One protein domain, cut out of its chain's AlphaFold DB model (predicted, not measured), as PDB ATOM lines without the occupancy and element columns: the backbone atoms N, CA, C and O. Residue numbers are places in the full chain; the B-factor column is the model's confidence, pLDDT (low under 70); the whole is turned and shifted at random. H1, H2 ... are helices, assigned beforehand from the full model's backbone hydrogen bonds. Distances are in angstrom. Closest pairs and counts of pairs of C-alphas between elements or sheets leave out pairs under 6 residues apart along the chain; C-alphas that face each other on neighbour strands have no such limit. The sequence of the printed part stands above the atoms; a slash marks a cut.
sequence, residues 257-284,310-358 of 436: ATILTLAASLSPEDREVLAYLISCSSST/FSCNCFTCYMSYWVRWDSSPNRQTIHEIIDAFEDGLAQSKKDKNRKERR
ATOM      1  N   ALA A 257       1.077  46.374  18.823       61.44
ATOM      2  CA  ALA A 257       2.195  45.936  19.650       61.44
ATOM      3  C   ALA A 257       2.406  46.822  20.892       61.44
ATOM      4  O   ALA A 257       2.631  46.283  21.967       61.44
ATOM      5  N   THR A 258       2.270  48.146  20.779       66.06
ATOM      6  CA  THR A 258       2.435  49.076  21.912       66.06
ATOM      7  C   THR A 258       1.321  48.894  22.938       66.06
ATOM      8  O   THR A 258       1.593  48.795  24.132       66.06
ATOM      9  N   ILE A 259       0.079  48.736  22.466       71.50
ATOM     10  CA  ILE A 259      -1.077  48.376  23.300       71.50
ATOM     11  C   ILE A 259      -0.823  47.051  24.035       71.50
ATOM     12  O   ILE A 259      -1.053  46.954  25.239       71.50
ATOM     13  N   LEU A 260      -0.301  46.039  23.331       72.31
ATOM     14  CA  LEU A 260      -0.001  44.732  23.915       72.31
ATOM     15  C   LEU A 260       1.126  44.804  24.959       72.31
ATOM     16  O   LEU A 260       1.039  44.146  25.992       72.31
ATOM     17  N   THR A 261       2.161  45.612  24.721       76.31
ATOM     18  CA  THR A 261       3.267  45.830  25.665       76.31
ATOM     19  C   THR A 261       2.805  46.566  26.921       76.31
ATOM     20  O   THR A 261       3.150  46.148  28.026       76.31
ATOM     21  N   LEU A 262       1.983  47.610  26.777       76.06
ATOM     22  CA  LEU A 262       1.420  48.340  27.916       76.06
ATOM     23  C   LEU A 262       0.468  47.453  28.725       76.06
ATOM     24  O   LEU A 262       0.610  47.363  29.943       76.06
ATOM     25  N   ALA A 263      -0.413  46.696  28.065       81.31
ATOM     26  CA  ALA A 263      -1.274  45.722  28.735       81.31
ATOM     27  C   ALA A 263      -0.477  44.609  29.439       81.31
ATOM     28  O   ALA A 263      -0.890  44.122  30.488       81.31
ATOM     29  N   ALA A 264       0.680  44.209  28.900       80.75
ATOM     30  CA  ALA A 264       1.565  43.234  29.537       80.75
ATOM     31  C   ALA A 264       2.319  43.796  30.756       80.75
ATOM     32  O   ALA A 264       2.745  43.008  31.599       80.75
ATOM     33  N   SER A 265       2.467  45.123  30.857       83.75
ATOM     34  CA  SER A 265       3.101  45.803  31.999       83.75
ATOM     35  C   SER A 265       2.175  45.980  33.210       83.75
ATOM     36  O   SER A 265       2.647  46.269  34.307       83.75
ATOM     37  N   LEU A 266       0.867  45.781  33.021       85.62
ATOM     38  CA  LEU A 266      -0.134  45.840  34.081       85.62
ATOM     39  C   LEU A 266      -0.044  44.627  35.018       85.62
ATOM     40  O   LEU A 266       0.319  43.519  34.605       85.62
ATOM     41  N   SER A 267      -0.449  44.828  36.276       87.62
ATOM     42  CA  SER A 267      -0.611  43.733  37.238       87.62
ATOM     43  C   SER A 267      -1.636  42.699  36.736       87.62
ATOM     44  O   SER A 267      -2.510  43.040  35.933       87.62
ATOM     45  N   PRO A 268      -1.568  41.427  37.169       83.75
ATOM     46  CA  PRO A 268      -2.563  40.417  36.798       83.75
ATOM     47  C   PRO A 268      -4.009  40.853  37.086       83.75
ATOM     48  O   PRO A 268      -4.899  40.596  36.275       83.75
ATOM     49  N   GLU A 269      -4.227  41.564  38.191       82.62
ATOM     50  CA  GLU A 269      -5.525  42.094  38.607       82.62
ATOM     51  C   GLU A 269      -6.002  43.224  37.683       82.62
ATOM     52  O   GLU A 269      -7.163  43.232  37.272       82.62
ATOM     53  N   ASP A 270      -5.108  44.141  37.308       84.00
ATOM     54  CA  ASP A 270      -5.399  45.242  36.380       84.00
ATOM     55  C   ASP A 270      -5.634  44.744  34.954       84.00
ATOM     56  O   ASP A 270      -6.448  45.300  34.218       84.00
ATOM     57  N   ARG A 271      -4.951  43.668  34.553       84.00
ATOM     58  CA  ARG A 271      -5.179  42.999  33.267       84.00
ATOM     59  C   ARG A 271      -6.561  42.372  33.199       84.00
ATOM     60  O   ARG A 271      -7.182  42.404  32.139       84.00
ATOM     61  N   GLU A 272      -7.031  41.805  34.306       82.44
ATOM     62  CA  GLU A 272      -8.383  41.259  34.411       82.44
ATOM     63  C   GLU A 272      -9.434  42.373  34.295       82.44
ATOM     64  O   GLU A 272     -10.382  42.246  33.522       82.44
ATOM     65  N   VAL A 273      -9.224  43.496  34.991       81.56
ATOM     66  CA  VAL A 273     -10.069  44.697  34.895       81.56
ATOM     67  C   VAL A 273     -10.090  45.248  33.466       81.56
ATOM     68  O   VAL A 273     -11.163  45.435  32.895       81.56
ATOM     69  N   LEU A 274      -8.919  45.441  32.854       81.19
ATOM     70  CA  LEU A 274      -8.782  45.910  31.474       81.19
ATOM     71  C   LEU A 274      -9.508  44.979  30.490       81.19
ATOM     72  O   LEU A 274     -10.256  45.446  29.631       81.19
ATOM     73  N   ALA A 275      -9.319  43.664  30.618       78.19
ATOM     74  CA  ALA A 275      -9.962  42.685  29.747       78.19
ATOM     75  C   ALA A 275     -11.493  42.682  29.906       78.19
ATOM     76  O   ALA A 275     -12.205  42.537  28.910       78.19
ATOM     77  N   TYR A 276     -12.002  42.877  31.128       79.75
ATOM     78  CA  TYR A 276     -13.439  42.963  31.391       79.75
ATOM     79  C   TYR A 276     -14.035  44.228  30.763       79.75
ATOM     80  O   TYR A 276     -15.004  44.142  30.011       79.75
ATOM     81  N   LEU A 277     -13.407  45.390  30.977       77.12
ATOM     82  CA  LEU A 277     -13.859  46.668  30.418       77.12
ATOM     83  C   LEU A 277     -13.833  46.670  28.879       77.12
ATOM     84  O   LEU A 277     -14.810  47.080  28.256       77.12
ATOM     85  N   ILE A 278     -12.788  46.114  28.252       77.06
ATOM     86  CA  ILE A 278     -12.734  45.927  26.789       77.06
ATOM     87  C   ILE A 278     -13.857  44.996  26.301       77.06
ATOM     88  O   ILE A 278     -14.456  45.237  25.243       77.06
ATOM     89  N   SER A 279     -14.151  43.929  27.051       71.12
ATOM     90  CA  SER A 279     -15.236  42.995  26.735       71.12
ATOM     91  C   SER A 279     -16.602  43.686  26.794       71.12
ATOM     92  O   SER A 279     -17.413  43.491  25.885       71.12
ATOM     93  N   CYS A 280     -16.831  44.557  27.783       64.56
ATOM     94  CA  CYS A 280     -18.022  45.404  27.873       64.56
ATOM     95  C   CYS A 280     -18.112  46.412  26.713       64.56
ATOM     96  O   CYS A 280     -19.184  46.559  26.130       64.56
ATOM     97  N   SER A 281     -17.001  47.048  26.318       58.84
ATOM     98  CA  SER A 281     -16.959  47.971  25.167       58.84
ATOM     99  C   SER A 281     -17.220  47.276  23.823       58.84
ATOM    100  O   SER A 281     -17.758  47.881  22.893       58.84
ATOM    101  N   SER A 282     -16.850  45.997  23.702       54.34
ATOM    102  CA  SER A 282     -16.982  45.215  22.462       54.34
ATOM    103  C   SER A 282     -18.312  44.460  22.355       54.34
ATOM    104  O   SER A 282     -18.784  44.193  21.246       54.34
ATOM    105  N   SER A 283     -18.919  44.109  23.490       46.31
ATOM    106  CA  SER A 283     -20.114  43.268  23.559       46.31
ATOM    107  C   SER A 283     -21.372  44.115  23.725       46.31
ATOM    108  O   SER A 283     -21.843  44.378  24.826       46.31
ATOM    109  N   THR A 284     -21.996  44.466  22.606       43.22
ATOM    110  CA  THR A 284     -23.423  44.803  22.569       43.22
ATOM    111  C   THR A 284     -24.239  43.557  22.935       43.22
ATOM    112  O   THR A 284     -24.643  42.839  22.032       43.22
ATOM    113  N   PHE A 310     -15.793  37.062  35.700       75.06
ATOM    114  CA  PHE A 310     -15.396  37.717  34.454       75.06
ATOM    115  C   PHE A 310     -16.403  37.528  33.309       75.06
ATOM    116  O   PHE A 310     -16.579  38.405  32.471       75.06
ATOM    117  N   SER A 311     -17.078  36.377  33.257       74.06
ATOM    118  CA  SER A 311     -18.064  36.053  32.220       74.06
ATOM    119  C   SER A 311     -19.498  36.435  32.600       74.06
ATOM    120  O   SER A 311     -20.430  36.140  31.848       74.06
ATOM    121  N   CYS A 312     -19.694  37.068  33.760       72.19
ATOM    122  CA  CYS A 312     -21.004  37.498  34.218       72.19
ATOM    123  C   CYS A 312     -21.295  38.940  33.781       72.19
ATOM    124  O   CYS A 312     -20.538  39.869  34.062       72.19
ATOM    125  N   ASN A 313     -22.450  39.123  33.142       60.16
ATOM    126  CA  ASN A 313     -22.940  40.426  32.685       60.16
ATOM    127  C   ASN A 313     -23.925  41.059  33.686       60.16
ATOM    128  O   ASN A 313     -24.768  41.860  33.298       60.16
ATOM    129  N   CYS A 314     -23.896  40.664  34.965       64.94
ATOM    130  CA  CYS A 314     -24.743  41.288  35.978       64.94
ATOM    131  C   CYS A 314     -24.164  42.640  36.420       64.94
ATOM    132  O   CYS A 314     -22.946  42.844  36.427       64.94
ATOM    133  N   PHE A 315     -25.042  43.550  36.844       57.62
ATOM    134  CA  PHE A 315     -24.646  44.874  37.327       57.62
ATOM    135  C   PHE A 315     -23.677  44.803  38.522       57.62
ATOM    136  O   PHE A 315     -22.741  45.590  38.598       57.62
ATOM    137  N   THR A 316     -23.821  43.804  39.401       60.75
ATOM    138  CA  THR A 316     -22.921  43.576  40.546       60.75
ATOM    139  C   THR A 316     -21.486  43.249  40.118       60.75
ATOM    140  O   THR A 316     -20.537  43.764  40.706       60.75
ATOM    141  N   CYS A 317     -21.299  42.431  39.074       63.97
ATOM    142  CA  CYS A 317     -19.965  42.157  38.527       63.97
ATOM    143  C   CYS A 317     -19.389  43.389  37.838       63.97
ATOM    144  O   CYS A 317     -18.230  43.719  38.077       63.97
ATOM    145  N   TYR A 318     -20.210  44.108  37.071       67.19
ATOM    146  CA  TYR A 318     -19.813  45.366  36.444       67.19
ATOM    147  C   TYR A 318     -19.321  46.382  37.484       67.19
ATOM    148  O   TYR A 318     -18.182  46.833  37.399       67.19
ATOM    149  N   MET A 319     -20.117  46.660  38.519       65.81
ATOM    150  CA  MET A 319     -19.741  47.557  39.617       65.81
ATOM    151  C   MET A 319     -18.477  47.102  40.340       65.81
ATOM    152  O   MET A 319     -17.627  47.925  40.665       65.81
ATOM    153  N   SER A 320     -18.293  45.798  40.547       69.94
ATOM    154  CA  SER A 320     -17.081  45.310  41.197       69.94
ATOM    155  C   SER A 320     -15.814  45.524  40.359       69.94
ATOM    156  O   SER A 320     -14.801  45.970  40.902       69.94
ATOM    157  N   TYR A 321     -15.857  45.275  39.045       73.19
ATOM    158  CA  TYR A 321     -14.729  45.593  38.161       73.19
ATOM    159  C   TYR A 321     -14.502  47.107  38.039       73.19
ATOM    160  O   TYR A 321     -13.352  47.532  37.949       73.19
ATOM    161  N   TRP A 322     -15.557  47.923  38.133       68.56
ATOM    162  CA  TRP A 322     -15.451  49.385  38.199       68.56
ATOM    163  C   TRP A 322     -14.765  49.891  39.467       68.56
ATOM    164  O   TRP A 322     -13.854  50.706  39.376       68.56
ATOM    165  N   VAL A 323     -15.127  49.374  40.643       68.88
ATOM    166  CA  VAL A 323     -14.467  49.733  41.912       68.88
ATOM    167  C   VAL A 323     -12.993  49.311  41.907       68.88
ATOM    168  O   VAL A 323     -12.130  50.053  42.380       68.88
ATOM    169  N   ARG A 324     -12.681  48.138  41.335       74.31
ATOM    170  CA  ARG A 324     -11.299  47.656  41.166       74.31
ATOM    171  C   ARG A 324     -10.493  48.532  40.204       74.31
ATOM    172  O   ARG A 324      -9.320  48.774  40.464       74.31
ATOM    173  N   TRP A 325     -11.116  49.009  39.127       80.00
ATOM    174  CA  TRP A 325     -10.507  49.966  38.204       80.00
ATOM    175  C   TRP A 325     -10.207  51.308  38.881       80.00
ATOM    176  O   TRP A 325      -9.078  51.785  38.800       80.00
ATOM    177  N   ASP A 326     -11.180  51.882  39.590       66.56
ATOM    178  CA  ASP A 326     -11.051  53.192  40.248       66.56
ATOM    179  C   ASP A 326      -9.982  53.180  41.354       66.56
ATOM    180  O   ASP A 326      -9.218  54.128  41.532       66.56
ATOM    181  N   SER A 327      -9.852  52.040  42.035       68.62
ATOM    182  CA  SER A 327      -8.836  51.818  43.071       68.62
ATOM    183  C   SER A 327      -7.444  51.470  42.515       68.62
ATOM    184  O   SER A 327      -6.500  51.323  43.294       68.62
ATOM    185  N   SER A 328      -7.289  51.300  41.196       70.00
ATOM    186  CA  SER A 328      -6.025  50.871  40.592       70.00
ATOM    187  C   SER A 328      -5.003  52.016  40.512       70.00
ATOM    188  O   SER A 328      -5.307  53.089  39.976       70.00
ATOM    189  N   PRO A 329      -3.736  51.797  40.921       76.19
ATOM    190  CA  PRO A 329      -2.664  52.764  40.684       76.19
ATOM    191  C   PRO A 329      -2.356  52.938  39.186       76.19
ATOM    192  O   PRO A 329      -1.783  53.952  38.795       76.19
ATOM    193  N   ASN A 330      -2.771  51.981  38.346       77.81
ATOM    194  CA  ASN A 330      -2.576  51.983  36.899       77.81
ATOM    195  C   ASN A 330      -3.824  52.447  36.124       77.81
ATOM    196  O   ASN A 330      -3.887  52.242  34.910       77.81
ATOM    197  N   ARG A 331      -4.816  53.074  36.784       79.38
ATOM    198  CA  ARG A 331      -6.091  53.485  36.153       79.38
ATOM    199  C   ARG A 331      -5.899  54.274  34.856       79.38
ATOM    200  O   ARG A 331      -6.622  54.052  33.891       79.38
ATOM    201  N   GLN A 332      -4.899  55.158  34.839       71.38
ATOM    202  CA  GLN A 332      -4.609  56.051  33.722       71.38
ATOM    203  C   GLN A 332      -4.092  55.256  32.520       71.38
ATOM    204  O   GLN A 332      -4.626  55.373  31.423       71.38
ATOM    205  N   THR A 333      -3.142  54.351  32.759       74.25
ATOM    206  CA  THR A 333      -2.628  53.420  31.750       74.25
ATOM    207  C   THR A 333      -3.732  52.508  31.209       74.25
ATOM    208  O   THR A 333      -3.806  52.277  30.006       74.25
ATOM    209  N   ILE A 334      -4.619  51.998  32.075       73.62
ATOM    210  CA  ILE A 334      -5.775  51.183  31.660       73.62
ATOM    211  C   ILE A 334      -6.700  51.994  30.742       73.62
ATOM    212  O   ILE A 334      -7.132  51.480  29.711       73.62
ATOM    213  N   HIS A 335      -6.970  53.255  31.086       74.75
ATOM    214  CA  HIS A 335      -7.803  54.152  30.287       74.75
ATOM    215  C   HIS A 335      -7.182  54.439  28.913       74.75
ATOM    216  O   HIS A 335      -7.836  54.252  27.891       74.75
ATOM    217  N   GLU A 336      -5.892  54.772  28.879       74.44
ATOM    218  CA  GLU A 336      -5.141  55.029  27.643       74.44
ATOM    219  C   GLU A 336      -5.117  53.811  26.708       74.44
ATOM    220  O   GLU A 336      -5.233  53.952  25.488       74.44
ATOM    221  N   ILE A 337      -5.013  52.600  27.266       75.75
ATOM    222  CA  ILE A 337      -5.089  51.359  26.486       75.75
ATOM    223  C   ILE A 337      -6.488  51.166  25.878       75.75
ATOM    224  O   ILE A 337      -6.588  50.753  24.719       75.75
ATOM    225  N   ILE A 338      -7.558  51.437  26.635       74.06
ATOM    226  CA  ILE A 338      -8.944  51.313  26.156       74.06
ATOM    227  C   ILE A 338      -9.207  52.315  25.029       74.06
ATOM    228  O   ILE A 338      -9.700  51.913  23.975       74.06
ATOM    229  N   ASP A 339      -8.820  53.576  25.212       68.75
ATOM    230  CA  ASP A 339      -8.996  54.624  24.203       68.75
ATOM    231  C   ASP A 339      -8.250  54.278  22.907       68.75
ATOM    232  O   ASP A 339      -8.843  54.266  21.825       68.75
ATOM    233  N   ALA A 340      -6.979  53.872  23.011       68.69
ATOM    234  CA  ALA A 340      -6.186  53.463  21.853       68.69
ATOM    235  C   ALA A 340      -6.770  52.223  21.140       68.69
ATOM    236  O   ALA A 340      -6.723  52.117  19.909       68.69
ATOM    237  N   PHE A 341      -7.344  51.279  21.893       72.75
ATOM    238  CA  PHE A 341      -8.024  50.106  21.342       72.75
ATOM    239  C   PHE A 341      -9.319  50.481  20.600       72.75
ATOM    240  O   PHE A 341      -9.550  50.008  19.480       72.75
ATOM    241  N   GLU A 342     -10.154  51.344  21.185       69.56
ATOM    242  CA  GLU A 342     -11.403  51.819  20.580       69.56
ATOM    243  C   GLU A 342     -11.149  52.652  19.315       69.56
ATOM    244  O   GLU A 342     -11.815  52.443  18.290       69.56
ATOM    245  N   ASP A 343     -10.142  53.525  19.340       67.06
ATOM    246  CA  ASP A 343      -9.719  54.311  18.182       67.06
ATOM    247  C   ASP A 343      -9.204  53.415  17.050       67.06
ATOM    248  O   ASP A 343      -9.591  53.590  15.887       67.06
ATOM    249  N   GLY A 344      -8.423  52.381  17.379       67.44
ATOM    250  CA  GLY A 344      -7.990  51.361  16.423       67.44
ATOM    251  C   GLY A 344      -9.165  50.611  15.777       67.44
ATOM    252  O   GLY A 344      -9.178  50.378  14.560       67.44
ATOM    253  N   LEU A 345     -10.209  50.283  16.551       64.62
ATOM    254  CA  LEU A 345     -11.442  49.688  16.023       64.62
ATOM    255  C   LEU A 345     -12.212  50.658  15.116       64.62
ATOM    256  O   LEU A 345     -12.738  50.239  14.076       64.62
ATOM    257  N   ALA A 346     -12.284  51.938  15.476       61.09
ATOM    258  CA  ALA A 346     -12.968  52.964  14.694       61.09
ATOM    259  C   ALA A 346     -12.264  53.228  13.352       61.09
ATOM    260  O   ALA A 346     -12.929  53.312  12.312       61.09
ATOM    261  N   GLN A 347     -10.930  53.287  13.347       62.84
ATOM    262  CA  GLN A 347     -10.122  53.407  12.132       62.84
ATOM    263  C   GLN A 347     -10.262  52.164  11.242       62.84
ATOM    264  O   GLN A 347     -10.569  52.292  10.056       62.84
ATOM    265  N   SER A 348     -10.193  50.955  11.817       60.69
ATOM    266  CA  SER A 348     -10.404  49.699  11.077       60.69
ATOM    267  C   SER A 348     -11.793  49.623  10.426       60.69
ATOM    268  O   SER A 348     -11.929  49.193   9.277       60.69
ATOM    269  N   LYS A 349     -12.845  50.075  11.126       63.16
ATOM    270  CA  LYS A 349     -14.210  50.161  10.576       63.16
ATOM    271  C   LYS A 349     -14.309  51.199   9.453       63.16
ATOM    272  O   LYS A 349     -14.921  50.907   8.424       63.16
ATOM    273  N   LYS A 350     -13.685  52.375   9.602       60.66
ATOM    274  CA  LYS A 350     -13.619  53.404   8.545       60.66
ATOM    275  C   LYS A 350     -12.892  52.890   7.300       60.66
ATOM    276  O   LYS A 350     -13.392  53.083   6.191       60.66
ATOM    277  N   ASP A 351     -11.787  52.169   7.467       60.75
ATOM    278  CA  ASP A 351     -11.027  51.587   6.358       60.75
ATOM    279  C   ASP A 351     -11.775  50.449   5.661       60.75
ATOM    280  O   ASP A 351     -11.783  50.383   4.427       60.75
ATOM    281  N   LYS A 352     -12.483  49.596   6.415       62.50
ATOM    282  CA  LYS A 352     -13.387  48.577   5.852       62.50
ATOM    283  C   LYS A 352     -14.512  49.220   5.039       62.50
ATOM    284  O   LYS A 352     -14.680  48.857   3.875       62.50
ATOM    285  N   ASN A 353     -15.187  50.236   5.581       58.69
ATOM    286  CA  ASN A 353     -16.255  50.962   4.882       58.69
ATOM    287  C   ASN A 353     -15.742  51.696   3.631       58.69
ATOM    288  O   ASN A 353     -16.411  51.718   2.598       58.69
ATOM    289  N   ARG A 354     -14.531  52.267   3.683       63.47
ATOM    290  CA  ARG A 354     -13.881  52.914   2.530       63.47
ATOM    291  C   ARG A 354     -13.499  51.900   1.451       63.47
ATOM    292  O   ARG A 354     -13.688  52.171   0.264       63.47
ATOM    293  N   LYS A 355     -12.993  50.727   1.842       62.44
ATOM    294  CA  LYS A 355     -12.663  49.619   0.931       62.44
ATOM    295  C   LYS A 355     -13.920  49.023   0.294       62.44
ATOM    296  O   LYS A 355     -13.904  48.714  -0.893       62.44
ATOM    297  N   GLU A 356     -15.020  48.940   1.034       57.12
ATOM    298  CA  GLU A 356     -16.315  48.467   0.537       57.12
ATOM    299  C   GLU A 356     -16.978  49.472  -0.419       57.12
ATOM    300  O   GLU A 356     -17.425  49.085  -1.501       57.12
ATOM    301  N   ARG A 357     -16.926  50.779  -0.110       56.94
ATOM    302  CA  ARG A 357     -17.333  51.855  -1.038       56.94
ATOM    303  C   ARG A 357     -16.530  51.831  -2.339       56.94
ATOM    304  O   ARG A 357     -17.114  51.952  -3.413       56.94
ATOM    305  N   ARG A 358     -15.213  51.606  -2.268       60.41
ATOM    306  CA  ARG A 358     -14.354  51.440  -3.457       60.41
ATOM    307  C   ARG A 358     -14.700  50.182  -4.259       60.41
ATOM    308  O   ARG A 358     -14.677  50.221  -5.482       60.41
TER     309      ARG A 358
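AT A GLANCE: This is residues 257 to 284 and 310 to 358 of the 436 residues of the protein "Abhydrolase_2 domain-containing protein" of Camellia sinensis var. sinensis (UniProt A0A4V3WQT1). One long helix, H4, packs with its residues 333 to 341 on a small body in which H2 sits between H1 and H3, and its residues 346 to 358 stick out as a free arm. The printed part has 77 residues with four named helices, H1, H2, H3, H4 along the chain, and no named strand: all helix. It is loose, with a radius of gyration of the C-alphas of 14.5 A, and only just elongated, spanning 46 by 28 by 16 A.

IN THESE COORDINATES: H1, residues 257 to 265, begins with C-alpha 257 at (2.195, 45.936, 19.650). H2, residues 268 to 282, is 20.9 A long. H3 is residues 315 to 326, 16.2 A. H4, residues 331 to 358, is 40.5 A long and ends with C-alpha 358 at (-14.354, 51.440, -3.457).

HOW THE PARTS SIT: H2 is the hub, touching three helices. H1 and H2 form a helical hairpin and only just touch, with 3 pairs of C-alphas within 8 A, the closest Ala 263 and Arg 271 at 6.6 A; they run opposite ways at a steep tilt of 44 degrees. H3 touches H2 with residues 321 to 325 alone, at a steep tilt of 55 degrees, opposite ways; the closest C-alphas, of Val 273 and Tyr 321, are 5.8 A apart. H4 touches H2 with residues 334 to 338 alone, the same way at a shallow tilt of 34 degrees, only just short of steep; the closest C-alphas are Leu 274 and Ile 334, 6.1 A. H4 touches H1 with residues 333 to 341 alone, at a shallow tilt of 23 degrees, opposite ways; the closest C-alphas, of Ile 259 and Ile 337, are 5.9 A apart. The packing is part aligned, part crossed. H3 and H4 are close but not clearly touching, and H1 and H3 are apart. In H1, H2, H3 and H4 every O i to N i+4 pair is within hydrogen-bond range.

THE WHOLE: The C-alphas farthest apart are Ser 327 and Arg 358, 46.9 A. Residues 285 to 309 are not printed; C-alphas 284 and 310 are 16.0 A apart across this cut. The links H1 to H2 and H3 to H4 are tight. Mean pLDDT of the printed part is 70.1, with 38 residues under 70, among them 342 to 358.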